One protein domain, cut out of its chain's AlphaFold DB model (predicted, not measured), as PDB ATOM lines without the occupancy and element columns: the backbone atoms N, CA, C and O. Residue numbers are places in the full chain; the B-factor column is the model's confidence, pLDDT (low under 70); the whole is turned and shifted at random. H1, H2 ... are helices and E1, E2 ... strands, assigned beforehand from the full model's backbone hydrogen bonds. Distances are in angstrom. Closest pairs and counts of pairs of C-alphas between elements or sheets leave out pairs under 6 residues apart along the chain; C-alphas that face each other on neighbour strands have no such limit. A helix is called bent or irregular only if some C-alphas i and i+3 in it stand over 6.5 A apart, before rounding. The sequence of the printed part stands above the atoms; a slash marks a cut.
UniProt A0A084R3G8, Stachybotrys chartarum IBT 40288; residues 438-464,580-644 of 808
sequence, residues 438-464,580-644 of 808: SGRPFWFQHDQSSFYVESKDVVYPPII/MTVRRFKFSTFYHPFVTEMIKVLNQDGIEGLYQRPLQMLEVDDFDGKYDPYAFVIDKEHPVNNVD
ATOM      1  N   SER A 438     172.567 134.570  17.023       33.97
ATOM      2  CA  SER A 438     172.575 133.164  17.411       33.97
ATOM      3  C   SER A 438     172.774 132.272  16.180       33.97
ATOM      4  O   SER A 438     172.012 132.333  15.221       33.97
ATOM      5  N   GLY A 439     173.812 131.431  16.186       46.38
ATOM      6  CA  GLY A 439     173.993 130.350  15.208       46.38
ATOM      7  C   GLY A 439     173.016 129.189  15.437       46.38
ATOM      8  O   GLY A 439     173.425 128.031  15.404       46.38
ATOM      9  N   ARG A 440     171.761 129.494  15.792       47.50
ATOM     10  CA  ARG A 440     170.727 128.509  16.110       47.50
ATOM     11  C   ARG A 440     169.782 128.348  14.918       47.50
ATOM     12  O   ARG A 440     169.527 129.329  14.219       47.50
ATOM     13  N   PRO A 441     169.257 127.135  14.688       54.25
ATOM     14  CA  PRO A 441     168.220 126.935  13.691       54.25
ATOM     15  C   PRO A 441     166.951 127.742  13.992       54.25
ATOM     16  O   PRO A 441     166.612 127.945  15.158       54.25
ATOM     17  N   PHE A 442     166.237 128.163  12.950       52.12
ATOM     18  CA  PHE A 442     165.001 128.944  13.036       52.12
ATOM     19  C   PHE A 442     163.989 128.518  11.966       52.12
ATOM     20  O   PHE A 442     164.304 127.741  11.070       52.12
ATOM     21  N   TRP A 443     162.760 129.023  12.056       55.62
ATOM     22  CA  TRP A 443     161.695 128.746  11.093       55.62
ATOM     23  C   TRP A 443     161.489 129.931  10.148       55.62
ATOM     24  O   TRP A 443     161.477 131.078  10.588       55.62
ATOM     25  N   PHE A 444     161.316 129.651   8.857       51.84
ATOM     26  CA  PHE A 444     161.007 130.635   7.821       51.84
ATOM     27  C   PHE A 444     159.698 130.255   7.127       51.84
ATOM     28  O   PHE A 444     159.603 129.178   6.547       51.84
ATOM     29  N   GLN A 445     158.689 131.124   7.177       51.09
ATOM     30  CA  GLN A 445     157.371 130.864   6.598       51.09
ATOM     31  C   GLN A 445     157.019 131.914   5.539       51.09
ATOM     32  O   GLN A 445     157.167 133.112   5.765       51.09
ATOM     33  N   HIS A 446     156.533 131.452   4.387       50.72
ATOM     34  CA  HIS A 446     156.082 132.274   3.269       50.72
ATOM     35  C   HIS A 446     154.871 131.606   2.592       50.72
ATOM     36  O   HIS A 446     154.994 130.533   1.995       50.72
ATOM     37  N   ASP A 447     153.692 132.225   2.690       65.06
ATOM     38  CA  ASP A 447     152.391 131.644   2.309       65.06
ATOM     39  C   ASP A 447     152.139 130.255   2.943       65.06
ATOM     40  O   ASP A 447     152.135 130.103   4.165       65.06
ATOM     41  N   GLN A 448     151.914 129.232   2.106       59.69
ATOM     42  CA  GLN A 448     151.744 127.828   2.495       59.69
ATOM     43  C   GLN A 448     153.080 127.079   2.621       59.69
ATOM     44  O   GLN A 448     153.089 125.897   2.965       59.69
ATOM     45  N   SER A 449     154.206 127.743   2.349       65.56
ATOM     46  CA  SER A 449     155.539 127.166   2.481       65.56
ATOM     47  C   SER A 449     156.121 127.483   3.858       65.56
ATOM     48  O   SER A 449     156.180 128.637   4.271       65.56
ATOM     49  N   SER A 450     156.586 126.460   4.569       71.31
ATOM     50  CA  SER A 450     157.329 126.595   5.828       71.31
ATOM     51  C   SER A 450     158.677 125.892   5.709       71.31
ATOM     52  O   SER A 450     158.760 124.806   5.149       71.31
ATOM     53  N   PHE A 451     159.745 126.479   6.226       69.88
ATOM     54  CA  PHE A 451     161.099 125.948   6.124       69.88
ATOM     55  C   PHE A 451     161.771 125.943   7.494       69.88
ATOM     56  O   PHE A 451     161.671 126.911   8.243       69.88
ATOM     57  N   TYR A 452     162.485 124.866   7.803       72.75
ATOM     58  CA  TYR A 452     163.454 124.821   8.891       72.75
ATOM     59  C   TYR A 452     164.805 125.292   8.361       72.75
ATOM     60  O   TYR A 452     165.316 124.732   7.389       72.75
ATOM     61  N   VAL A 453     165.375 126.325   8.970       65.81
ATOM     62  CA  VAL A 453     166.594 126.977   8.500       65.81
ATOM     63  C   VAL A 453     167.707 126.779   9.510       65.81
ATOM     64  O   VAL A 453     167.614 127.227  10.647       65.81
ATOM     65  N   GLU A 454     168.787 126.133   9.093       70.69
ATOM     66  CA  GLU A 454     169.961 125.887   9.929       70.69
ATOM     67  C   GLU A 454     171.115 126.793   9.505       70.69
ATOM     68  O   GLU A 454     171.391 126.946   8.316       70.69
ATOM     69  N   SER A 455     171.835 127.375  10.463       61.97
ATOM     70  CA  SER A 455     173.042 128.149  10.163       61.97
ATOM     71  C   SER A 455     174.292 127.271  10.196       61.97
ATOM     72  O   SER A 455     174.493 126.509  11.142       61.97
ATOM     73  N   LYS A 456     175.177 127.431   9.215       59.59
ATOM     74  CA  LYS A 456     176.451 126.722   9.095       59.59
ATOM     75  C   LYS A 456     177.576 127.697   8.779       59.59
ATOM     76  O   LYS A 456     177.535 128.396   7.772       59.59
ATOM     77  N   ASP A 457     178.617 127.693   9.599       56.66
ATOM     78  CA  ASP A 457     179.814 128.495   9.348       56.66
ATOM     79  C   ASP A 457     180.729 127.788   8.333       56.66
ATOM     80  O   ASP A 457     181.115 126.630   8.503       56.66
ATOM     81  N   VAL A 458     181.064 128.484   7.246       49.78
ATOM     82  CA  VAL A 458     181.938 128.018   6.164       49.78
ATOM     83  C   VAL A 458     183.216 128.846   6.168       49.78
ATOM     84  O   VAL A 458     183.189 130.061   5.982       49.78
ATOM     85  N   VAL A 459     184.355 128.186   6.375       50.94
ATOM     86  CA  VAL A 459     185.672 128.832   6.366       50.94
ATOM     87  C   VAL A 459     186.240 128.813   4.950       50.94
ATOM     88  O   VAL A 459     186.494 127.749   4.387       50.94
ATOM     89  N   TYR A 460     186.484 129.991   4.388       47.16
ATOM     90  CA  TYR A 460     187.203 130.166   3.134       47.16
ATOM     91  C   TYR A 460     188.717 130.261   3.395       47.16
ATOM     92  O   TYR A 460     189.149 130.964   4.319       47.16
ATOM     93  N   PRO A 461     189.546 129.565   2.594       42.47
ATOM     94  CA  PRO A 461     190.999 129.592   2.740       42.47
ATOM     95  C   PRO A 461     191.566 131.007   2.513       42.47
ATOM     96  O   PRO A 461     190.938 131.825   1.839       42.47
ATOM     97  N   PRO A 462     192.748 131.326   3.076       42.72
ATOM     98  CA  PRO A 462     193.262 132.690   3.100       42.72
ATOM     99  C   PRO A 462     193.558 133.231   1.698       42.72
ATOM    100  O   PRO A 462     194.373 132.672   0.962       42.72
ATOM    101  N   ILE A 463     192.942 134.365   1.365       40.66
ATOM    102  CA  ILE A 463     193.248 135.137   0.157       40.66
ATOM    103  C   ILE A 463     194.476 136.002   0.463       40.66
ATOM    104  O   ILE A 463     194.461 136.814   1.388       40.66
ATOM    105  N   ILE A 464     195.565 135.818  -0.289       37.09
ATOM    106  CA  ILE A 464     196.772 136.646  -0.168       37.09
ATOM    107  C   ILE A 464     196.501 137.981  -0.869       37.09
ATOM    108  O   ILE A 464     196.465 138.038  -2.097       37.09
ATOM    109  N   MET A 580     188.640 133.855   6.022       40.66
ATOM    110  CA  MET A 580     187.304 134.434   6.178       40.66
ATOM    111  C   MET A 580     186.313 133.325   6.509       40.66
ATOM    112  O   MET A 580     186.189 132.371   5.749       40.66
ATOM    113  N   THR A 581     185.598 133.450   7.622       43.31
ATOM    114  CA  THR A 581     184.486 132.548   7.949       43.31
ATOM    115  C   THR A 581     183.178 133.248   7.619       43.31
ATOM    116  O   THR A 581     182.954 134.367   8.074       43.31
ATOM    117  N   VAL A 582     182.333 132.605   6.819       46.75
ATOM    118  CA  VAL A 582     181.030 133.117   6.386       46.75
ATOM    119  C   VAL A 582     179.949 132.179   6.894       46.75
ATOM    120  O   VAL A 582     180.006 130.976   6.648       46.75
ATOM    121  N   ARG A 583     178.953 132.728   7.584       53.91
ATOM    122  CA  ARG A 583     177.773 131.980   8.017       53.91
ATOM    123  C   ARG A 583     176.797 131.847   6.851       53.91
ATOM    124  O   ARG A 583     176.341 132.859   6.325       53.91
ATOM    125  N   ARG A 584     176.495 130.611   6.456       57.72
ATOM    126  CA  ARG A 584     175.483 130.269   5.448       57.72
ATOM    127  C   ARG A 584     174.246 129.661   6.102       57.72
ATOM    128  O   ARG A 584     174.341 129.117   7.198       57.72
ATOM    129  N   PHE A 585     173.111 129.711   5.418       62.03
ATOM    130  CA  PHE A 585     171.837 129.166   5.877       62.03
ATOM    131  C   PHE A 585     171.357 128.050   4.952       62.03
ATOM    132  O   PHE A 585     171.276 128.233   3.738       62.03
ATOM    133  N   LYS A 586     171.041 126.891   5.527       77.44
ATOM    134  CA  LYS A 586     170.472 125.739   4.829       77.44
ATOM    135  C   LYS A 586     168.971 125.700   5.084       77.44
ATOM    136  O   LYS A 586     168.562 125.637   6.238       77.44
ATOM    137  N   PHE A 587     168.172 125.702   4.024       76.69
ATOM    138  CA  PHE A 587     166.716 125.615   4.110       76.69
ATOM    139  C   PHE A 587     166.262 124.167   3.917       76.69
ATOM    140  O   PHE A 587     166.679 123.506   2.971       76.69
ATOM    141  N   SER A 588     165.383 123.692   4.795       80.75
ATOM    142  CA  SER A 588     164.755 122.370   4.715       80.75
ATOM    143  C   SER A 588     163.236 122.521   4.705       80.75
ATOM    144  O   SER A 588     162.682 123.222   5.548       80.75
ATOM    145  N   THR A 589     162.547 121.878   3.764       81.94
ATOM    146  CA  THR A 589     161.081 121.950   3.631       81.94
ATOM    147  C   THR A 589     160.381 121.408   4.882       81.94
ATOM    148  O   THR A 589     160.671 120.299   5.320       81.94
ATOM    149  N   PHE A 590     159.426 122.164   5.423       80.44
ATOM    150  CA  PHE A 590     158.604 121.819   6.589       80.44
ATOM    151  C   PHE A 590     157.104 121.991   6.323       80.44
ATOM    152  O   PHE A 590     156.345 122.583   7.083       80.44
ATOM    153  N   TYR A 591     156.663 121.475   5.190       81.81
ATOM    154  CA  TYR A 591     155.261 121.356   4.814       81.81
ATOM    155  C   TYR A 591     155.158 120.245   3.780       81.81
ATOM    156  O   TYR A 591     156.170 119.792   3.246       81.81
ATOM    157  N   HIS A 592     153.940 119.801   3.488       87.12
ATOM    158  CA  HIS A 592     153.726 118.822   2.434       87.12
ATOM    159  C   HIS A 592     153.169 119.522   1.177       87.12
ATOM    160  O   HIS A 592     152.020 119.966   1.199       87.12
ATOM    161  N   PRO A 593     153.937 119.613   0.073       85.69
ATOM    162  CA  PRO A 593     153.578 120.444  -1.083       85.69
ATOM    163  C   PRO A 593     152.369 119.932  -1.879       85.69
ATOM    164  O   PRO A 593     151.705 120.719  -2.541       85.69
ATOM    165  N   PHE A 594     152.051 118.635  -1.789       90.94
ATOM    166  CA  PHE A 594     151.031 117.985  -2.632       90.94
ATOM    167  C   PHE A 594     149.833 117.417  -1.858       90.94
ATOM    168  O   PHE A 594     149.195 116.470  -2.312       90.94
ATOM    169  N   VAL A 595     149.520 117.941  -0.663       89.12
ATOM    170  CA  VAL A 595     148.360 117.437   0.113       89.12
ATOM    171  C   VAL A 595     147.064 117.632  -0.669       89.12
ATOM    172  O   VAL A 595     146.220 116.740  -0.714       89.12
ATOM    173  N   THR A 596     146.922 118.781  -1.324       89.25
ATOM    174  CA  THR A 596     145.745 119.115  -2.127       89.25
ATOM    175  C   THR A 596     145.574 118.142  -3.295       89.25
ATOM    176  O   THR A 596     144.469 117.664  -3.543       89.25
ATOM    177  N   GLU A 597     146.657 117.793  -3.986       91.69
ATOM    178  CA  GLU A 597     146.685 116.818  -5.081       91.69
ATOM    179  C   GLU A 597     146.319 115.422  -4.576       91.69
ATOM    180  O   GLU A 597     145.494 114.748  -5.190       91.69
ATOM    181  N   MET A 598     146.844 115.019  -3.418       92.56
ATOM    182  CA  MET A 598     146.494 113.741  -2.794       92.56
ATOM    183  C   MET A 598     145.013 113.665  -2.416       92.56
ATOM    184  O   MET A 598     144.372 112.648  -2.670       92.56
ATOM    185  N   ILE A 599     144.442 114.738  -1.861       92.50
ATOM    186  CA  ILE A 599     143.010 114.808  -1.537       92.50
ATOM    187  C   ILE A 599     142.159 114.768  -2.812       92.50
ATOM    188  O   ILE A 599     141.143 114.077  -2.841       92.50
ATOM    189  N   LYS A 600     142.565 115.474  -3.877       93.62
ATOM    190  CA  LYS A 600     141.872 115.437  -5.176       93.62
ATOM    191  C   LYS A 600     141.817 114.011  -5.726       93.62
ATOM    192  O   LYS A 600     140.727 113.548  -6.045       93.62
ATOM    193  N   VAL A 601     142.955 113.315  -5.773       94.75
ATOM    194  CA  VAL A 601     143.030 111.925  -6.256       94.75
ATOM    195  C   VAL A 601     142.228 110.988  -5.356       94.75
ATOM    196  O   VAL A 601     141.456 110.184  -5.860       94.75
ATOM    197  N   LEU A 602     142.321 111.128  -4.031       93.62
ATOM    198  CA  LEU A 602     141.530 110.319  -3.100       93.62
ATOM    199  C   LEU A 602     140.018 110.498  -3.309       93.62
ATOM    200  O   LEU A 602     139.270 109.527  -3.245       93.62
ATOM    201  N   ASN A 603     139.558 111.722  -3.566       92.88
ATOM    202  CA  ASN A 603     138.138 111.999  -3.793       92.88
ATOM    203  C   ASN A 603     137.639 111.509  -5.161       92.88
ATOM    204  O   ASN A 603     136.451 111.230  -5.300       92.88
ATOM    205  N   GLN A 604     138.516 111.441  -6.165       94.38
ATOM    206  CA  GLN A 604     138.167 111.029  -7.529       94.38
ATOM    207  C   GLN A 604     138.286 109.515  -7.726       94.38
ATOM    208  O   GLN A 604     137.334 108.873  -8.163       94.38
ATOM    209  N   ASP A 605     139.432 108.956  -7.348       92.44
ATOM    210  CA  ASP A 605     139.850 107.584  -7.647       92.44
ATOM    211  C   ASP A 605     139.883 106.694  -6.389       92.44
ATOM    212  O   ASP A 605     140.257 105.519  -6.436       92.44
ATOM    213  N   GLY A 606     139.514 107.245  -5.230       92.31
ATOM    214  CA  GLY A 606     139.490 106.517  -3.968       92.31
ATOM    215  C   GLY A 606     140.880 106.141  -3.449       92.31
ATOM    216  O   GLY A 606     141.908 106.737  -3.777       92.31
ATOM    217  N   ILE A 607     140.902 105.120  -2.588       90.69
ATOM    218  CA  ILE A 607     142.136 104.587  -1.993       90.69
ATOM    219  C   ILE A 607     143.063 104.032  -3.083       90.69
ATOM    220  O   ILE A 607     144.275 104.209  -2.993       90.69
ATOM    221  N   GLU A 608     142.508 103.414  -4.128       89.88
ATOM    222  CA  GLU A 608     143.294 102.855  -5.229       89.88
ATOM    223  C   GLU A 608     144.134 103.923  -5.928       89.88
ATOM    224  O   GLU A 608     145.324 103.699  -6.136       89.88
ATOM    225  N   GLY A 609     143.551 105.089  -6.226       90.44
ATOM    226  CA  GLY A 609     144.274 106.225  -6.800       90.44
ATOM    227  C   GLY A 609     145.330 106.808  -5.864       90.44
ATOM    228  O   GLY A 609     146.453 107.082  -6.289       90.44
ATOM    229  N   LEU A 610     145.003 106.951  -4.574       93.00
ATOM    230  CA  LEU A 610     145.911 107.537  -3.584       93.00
ATOM    231  C   LEU A 610     147.236 106.768  -3.490       93.00
ATOM    232  O   LEU A 610     148.292 107.383  -3.393       93.00
ATOM    233  N   TYR A 611     147.212 105.435  -3.532       92.50
ATOM    234  CA  TYR A 611     148.422 104.623  -3.366       92.50
ATOM    235  C   TYR A 611     149.225 104.411  -4.657       92.50
ATOM    236  O   TYR A 611     150.262 103.741  -4.626       92.50
ATOM    237  N   GLN A 612     148.818 104.992  -5.789       89.44
ATOM    238  CA  GLN A 612     149.549 104.808  -7.040       89.44
ATOM    239  C   GLN A 612     150.915 105.505  -7.024       89.44
ATOM    240  O   GLN A 612     151.101 106.608  -6.504       89.44
ATOM    241  N   ARG A 613     151.888 104.862  -7.674       88.62
ATOM    242  CA  ARG A 613     153.268 105.351  -7.784       88.62
ATOM    243  C   ARG A 613     153.392 106.770  -8.367       88.62
ATOM    244  O   ARG A 613     154.178 107.525  -7.806       88.62
ATOM    245  N   PRO A 614     152.661 107.186  -9.427       90.19
ATOM    246  CA  PRO A 614     152.805 108.531  -9.997       90.19
ATOM    247  C   PRO A 614     152.595 109.661  -8.984       90.19
ATOM    248  O   PRO A 614     153.335 110.639  -9.009       90.19
ATOM    249  N   LEU A 615     151.658 109.497  -8.044       90.56
ATOM    250  CA  LEU A 615     151.389 110.488  -7.002       90.56
ATOM    251  C   LEU A 615     152.570 110.645  -6.033       90.56
ATOM    252  O   LEU A 615     152.872 111.745  -5.585       90.56
ATOM    253  N   GLN A 616     153.281 109.551  -5.754       91.25
ATOM    254  CA  GLN A 616     154.488 109.566  -4.924       91.25
ATOM    255  C   GLN A 616     155.701 110.151  -5.664       91.25
ATOM    256  O   GLN A 616     156.688 110.495  -5.023       91.25
ATOM    257  N   MET A 617     155.651 110.262  -6.995       89.88
ATOM    258  CA  MET A 617     156.734 110.795  -7.831       89.88
ATOM    259  C   MET A 617     156.584 112.295  -8.131       89.88
ATOM    260  O   MET A 617     157.383 112.826  -8.897       89.88
ATOM    261  N   LEU A 618     155.584 112.971  -7.550       91.06
ATOM    262  CA  LEU A 618     155.404 114.412  -7.713       91.06
ATOM    263  C   LEU A 618     156.592 115.190  -7.138       91.06
ATOM    264  O   LEU A 618     157.026 114.953  -6.004       91.06
ATOM    265  N   GLU A 619     157.090 116.124  -7.943       89.75
ATOM    266  CA  GLU A 619     158.239 116.967  -7.646       89.75
ATOM    267  C   GLU A 619     158.157 118.276  -8.439       89.75
ATOM    268  O   GLU A 619     157.836 118.270  -9.630       89.75
ATOM    269  N   VAL A 620     158.438 119.391  -7.769       86.81
ATOM    270  CA  VAL A 620     158.559 120.733  -8.342       86.81
ATOM    271  C   VAL A 620     159.787 121.400  -7.723       86.81
ATOM    272  O   VAL A 620     159.913 121.468  -6.500       86.81
ATOM    273  N   ASP A 621     160.689 121.893  -8.567       83.75
ATOM    274  CA  ASP A 621     161.842 122.693  -8.151       83.75
ATOM    275  C   ASP A 621     161.613 124.154  -8.552       83.75
ATOM    276  O   ASP A 621     161.769 124.532  -9.714       83.75
ATOM    277  N   ASP A 622     161.146 124.960  -7.600       80.06
ATOM    278  CA  ASP A 622     160.795 126.366  -7.806       80.06
ATOM    279  C   ASP A 622     161.478 127.315  -6.814       80.06
ATOM    280  O   ASP A 622     161.252 128.522  -6.882       80.06
ATOM    281  N   PHE A 623     162.342 126.814  -5.923       75.88
ATOM    282  CA  PHE A 623     162.925 127.624  -4.849       75.88
ATOM    283  C   PHE A 623     163.758 128.793  -5.389       75.88
ATOM    284  O   PHE A 623     163.553 129.937  -4.990       75.88
ATOM    285  N   ASP A 624     164.646 128.537  -6.353       72.00
ATOM    286  CA  ASP A 624     165.477 129.580  -6.969       72.00
ATOM    287  C   ASP A 624     164.663 130.612  -7.747       72.00
ATOM    288  O   ASP A 624     164.919 131.815  -7.671       72.00
ATOM    289  N   GLY A 625     163.647 130.147  -8.475       68.62
ATOM    290  CA  GLY A 625     162.733 131.026  -9.197       68.62
ATOM    291  C   GLY A 625     161.904 131.896  -8.252       68.62
ATOM    292  O   GLY A 625     161.635 133.055  -8.569       68.62
ATOM    293  N   LYS A 626     161.538 131.348  -7.088       65.06
ATOM    294  CA  LYS A 626     160.664 131.977  -6.100       65.06
ATOM    295  C   LYS A 626     161.395 132.843  -5.079       65.06
ATOM    296  O   LYS A 626     160.723 133.674  -4.492       65.06
ATOM    297  N   TYR A 627     162.700 132.683  -4.845       57.91
ATOM    298  CA  TYR A 627     163.400 133.404  -3.768       57.91
ATOM    299  C   TYR A 627     164.733 134.068  -4.166       57.91
ATOM    300  O   TYR A 627     165.313 134.745  -3.323       57.91
ATOM    301  N   ASP A 628     165.228 133.897  -5.400       55.12
ATOM    302  CA  ASP A 628     166.489 134.491  -5.906       55.12
ATOM    303  C   ASP A 628     167.640 134.506  -4.862       55.12
ATOM    304  O   ASP A 628     168.155 135.566  -4.482       55.12
ATOM    305  N   PRO A 629     168.003 133.337  -4.297       55.88
ATOM    306  CA  PRO A 629     168.842 133.262  -3.110       55.88
ATOM    307  C   PRO A 629     170.273 133.739  -3.376       55.88
ATOM    308  O   PRO A 629     170.952 133.315  -4.314       55.88
ATOM    309  N   TYR A 630     170.797 134.587  -2.485       50.75
ATOM    310  CA  TYR A 630     172.181 135.036  -2.598       50.75
ATOM    311  C   TYR A 630     173.146 133.897  -2.243       50.75
ATOM    312  O   TYR A 630     173.291 133.517  -1.077       50.75
ATOM    313  N   ALA A 631     173.857 133.385  -3.251       53.09
ATOM    314  CA  ALA A 631     174.711 132.196  -3.152       53.09
ATOM    315  C   ALA A 631     175.808 132.269  -2.072       53.09
ATOM    316  O   ALA A 631     176.356 131.242  -1.667       53.09
ATOM    317  N   PHE A 632     176.158 133.465  -1.595       49.75
ATOM    318  CA  PHE A 632     177.149 133.647  -0.533       49.75
ATOM    319  C   PHE A 632     176.582 133.420   0.878       49.75
ATOM    320  O   PHE A 632     177.338 133.150   1.806       49.75
ATOM    321  N   VAL A 633     175.259 133.515   1.035       46.47
ATOM    322  CA  VAL A 633     174.546 133.485   2.323       46.47
ATOM    323  C   VAL A 633     173.654 132.252   2.443       46.47
ATOM    324  O   VAL A 633     173.470 131.746   3.542       46.47
ATOM    325  N   ILE A 634     173.143 131.711   1.340       58.38
ATOM    326  CA  ILE A 634     172.310 130.500   1.339       58.38
ATOM    327  C   ILE A 634     173.140 129.318   0.847       58.38
ATOM    328  O   ILE A 634     174.039 129.496   0.021       58.38
ATOM    329  N   ASP A 635     172.929 128.132   1.417       67.19
ATOM    330  CA  ASP A 635     173.640 126.925   0.994       67.19
ATOM    331  C   ASP A 635     173.350 126.589  -0.476       67.19
ATOM    332  O   ASP A 635     172.325 126.977  -1.016       67.19
ATOM    333  N   LYS A 636     174.279 125.909  -1.151       69.25
ATOM    334  CA  LYS A 636     174.168 125.651  -2.598       69.25
ATOM    335  C   LYS A 636     173.029 124.679  -2.938       69.25
ATOM    336  O   LYS A 636     172.545 124.672  -4.063       69.25
ATOM    337  N   GLU A 637     172.666 123.824  -1.991       78.50
ATOM    338  CA  GLU A 637     171.571 122.868  -2.129       78.50
ATOM    339  C   GLU A 637     170.291 123.498  -1.575       78.50
ATOM    340  O   GLU A 637     170.180 123.748  -0.372       78.50
ATOM    341  N   HIS A 638     169.344 123.778  -2.468       80.38
ATOM    342  CA  HIS A 638     168.057 124.375  -2.135       80.38
ATOM    343  C   HIS A 638     166.980 123.305  -1.905       80.38
ATOM    344  O   HIS A 638     167.075 122.204  -2.456       80.38
ATOM    345  N   PRO A 639     165.962 123.592  -1.075       82.94
ATOM    346  CA  PRO A 639     164.880 122.650  -0.820       82.94
ATOM    347  C   PRO A 639     164.007 122.458  -2.065       82.94
ATOM    348  O   PRO A 639     163.614 123.423  -2.714       82.94
ATOM    349  N   VAL A 640     163.649 121.202  -2.342       85.12
ATOM    350  CA  VAL A 640     162.778 120.814  -3.461       85.12
ATOM    351  C   VAL A 640     161.395 120.438  -2.929       85.12
ATOM    352  O   VAL A 640     161.269 119.763  -1.903       85.12
ATOM    353  N   ASN A 641     160.338 120.853  -3.627       87.44
ATOM    354  CA  ASN A 641     158.968 120.479  -3.294       87.44
ATOM    355  C   ASN A 641     158.650 119.093  -3.863       87.44
ATOM    356  O   ASN A 641     158.212 118.975  -5.001       87.44
ATOM    357  N   ASN A 642     158.851 118.031  -3.080       88.44
ATOM    358  CA  ASN A 642     158.582 116.648  -3.488       88.44
ATOM    359  C   ASN A 642     157.758 115.864  -2.443       88.44
ATOM    360  O   ASN A 642     157.553 116.306  -1.309       88.44
ATOM    361  N   VAL A 643     157.263 114.679  -2.819       89.19
ATOM    362  CA  VAL A 643     156.796 113.683  -1.835       89.19
ATOM    363  C   VAL A 643     158.023 112.992  -1.240       89.19
ATOM    364  O   VAL A 643     158.575 112.050  -1.825       89.19
ATOM    365  N   ASP A 644     158.482 113.526  -0.109       84.31
ATOM    366  CA  ASP A 644     159.714 113.115   0.562       84.31
ATOM    367  C   ASP A 644     159.503 111.927   1.514       84.31
ATOM    368  O   ASP A 644     158.519 111.851   2.256       84.31
TER     369      ASP A 644
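Overview. This is residues 438 to 464 and 580 to 644 of the 808 residues of a protein of Stachybotrys chartarum IBT 40288 (UniProt A0A084R3G8). A long, twisted ribbon of two strands, E2 and E3, makes one end of this elongated model, and a small helical head of H1 and H2 makes the other. E1 runs beside the first residues of E2, and after H2 the printed part folds back from the head toward the ribbon, with the short helix H3 and a long loop, before its last residues return toward the head. The 92 printed residues have three named strands followed by three named helices, in the order E1 E2 E3 H1 H2 H3. The sheet has the order E1 - E2 - E3, all antiparallel, and the class is mixed, helices and strands. The whole is loose, with a radius of gyration of the C-alphas of 17.7 A, and its outline is a rod of 64 by 24 by 19 A.

Along the chain. E1, residues 442 to 446, begins with C-alpha 442 at (165.001, 128.944, 13.036). E2, residues 449 to 464, is the longest strand, 42.4 A from first to last C-alpha, and C-alpha 464 stands at (196.772, 136.646, -0.168). E3, residues 580 to 589, follows the cut and is 29.2 A long. H1, residues 595 to 610, is the longest helix by residues and measures 10.8 A from first to last C-alpha; it has a kink of 112 degrees near residue 604. H1 is irregular, with C-alphas 604 and 607 9.4 A apart. H2, residues 613 to 616, is 5.2 A long. H3, residues 623 to 627, is 5.9 A long and ends with C-alpha 627 at (163.400, 133.404, -3.768).

Arrangement. E1 and E2 form a hairpin over a tight link of two residues. They are antiparallel neighbours, with 119 degrees between their directions; E2 bends by 60 degrees at residue 452. N 444 and O 451 are 2.8 A apart and N 451 and O 444 2.7 A, both within hydrogen-bond range. On the other side of E2 is E3, antiparallel to it at 159 degrees. The C-alphas of residues 457 and 583 face each other at 4.3 A; N 456 and O 584 are within hydrogen-bond range at 2.8 A. E1 and E3 are the edge strands, and the sheet is strongly twisted, its C-alphas lying up to 6.0 A off the best plane. H1, H2 and H3 are not on the sheet. H1 and H2 are close but not clearly touching; their closest C-alphas, those of Met 598 and Leu 615, are 7.2 A apart. H2 and H3 are apart, and so are H1 and H3. Residues 619 to 620 make a short antiparallel pairing with residues 641 to 642. In H3 every O i to N i+4 pair is within hydrogen-bond range, in H1 10 of 12 are, and H2 is too short for such a pair.

Size, cuts and confidence. The two C-alphas farthest apart are those of Ile 464 and Gly 606, 64.8 A. Residues 603 to 608, which belong to H1, stand free. Residues 465 to 579 are not printed, and C-alphas 464 and 580 across this cut are 11.6 A apart. Of the links that are printed whole, none is long, and that from H2 to H3 is short. Residues 628 to 644 hold no named element. The mean pLDDT of the printed part is 71.5; 42 residues are under 70, among them residues 438 to 449, 455 to 464, 580 to 585 and 625 to 636.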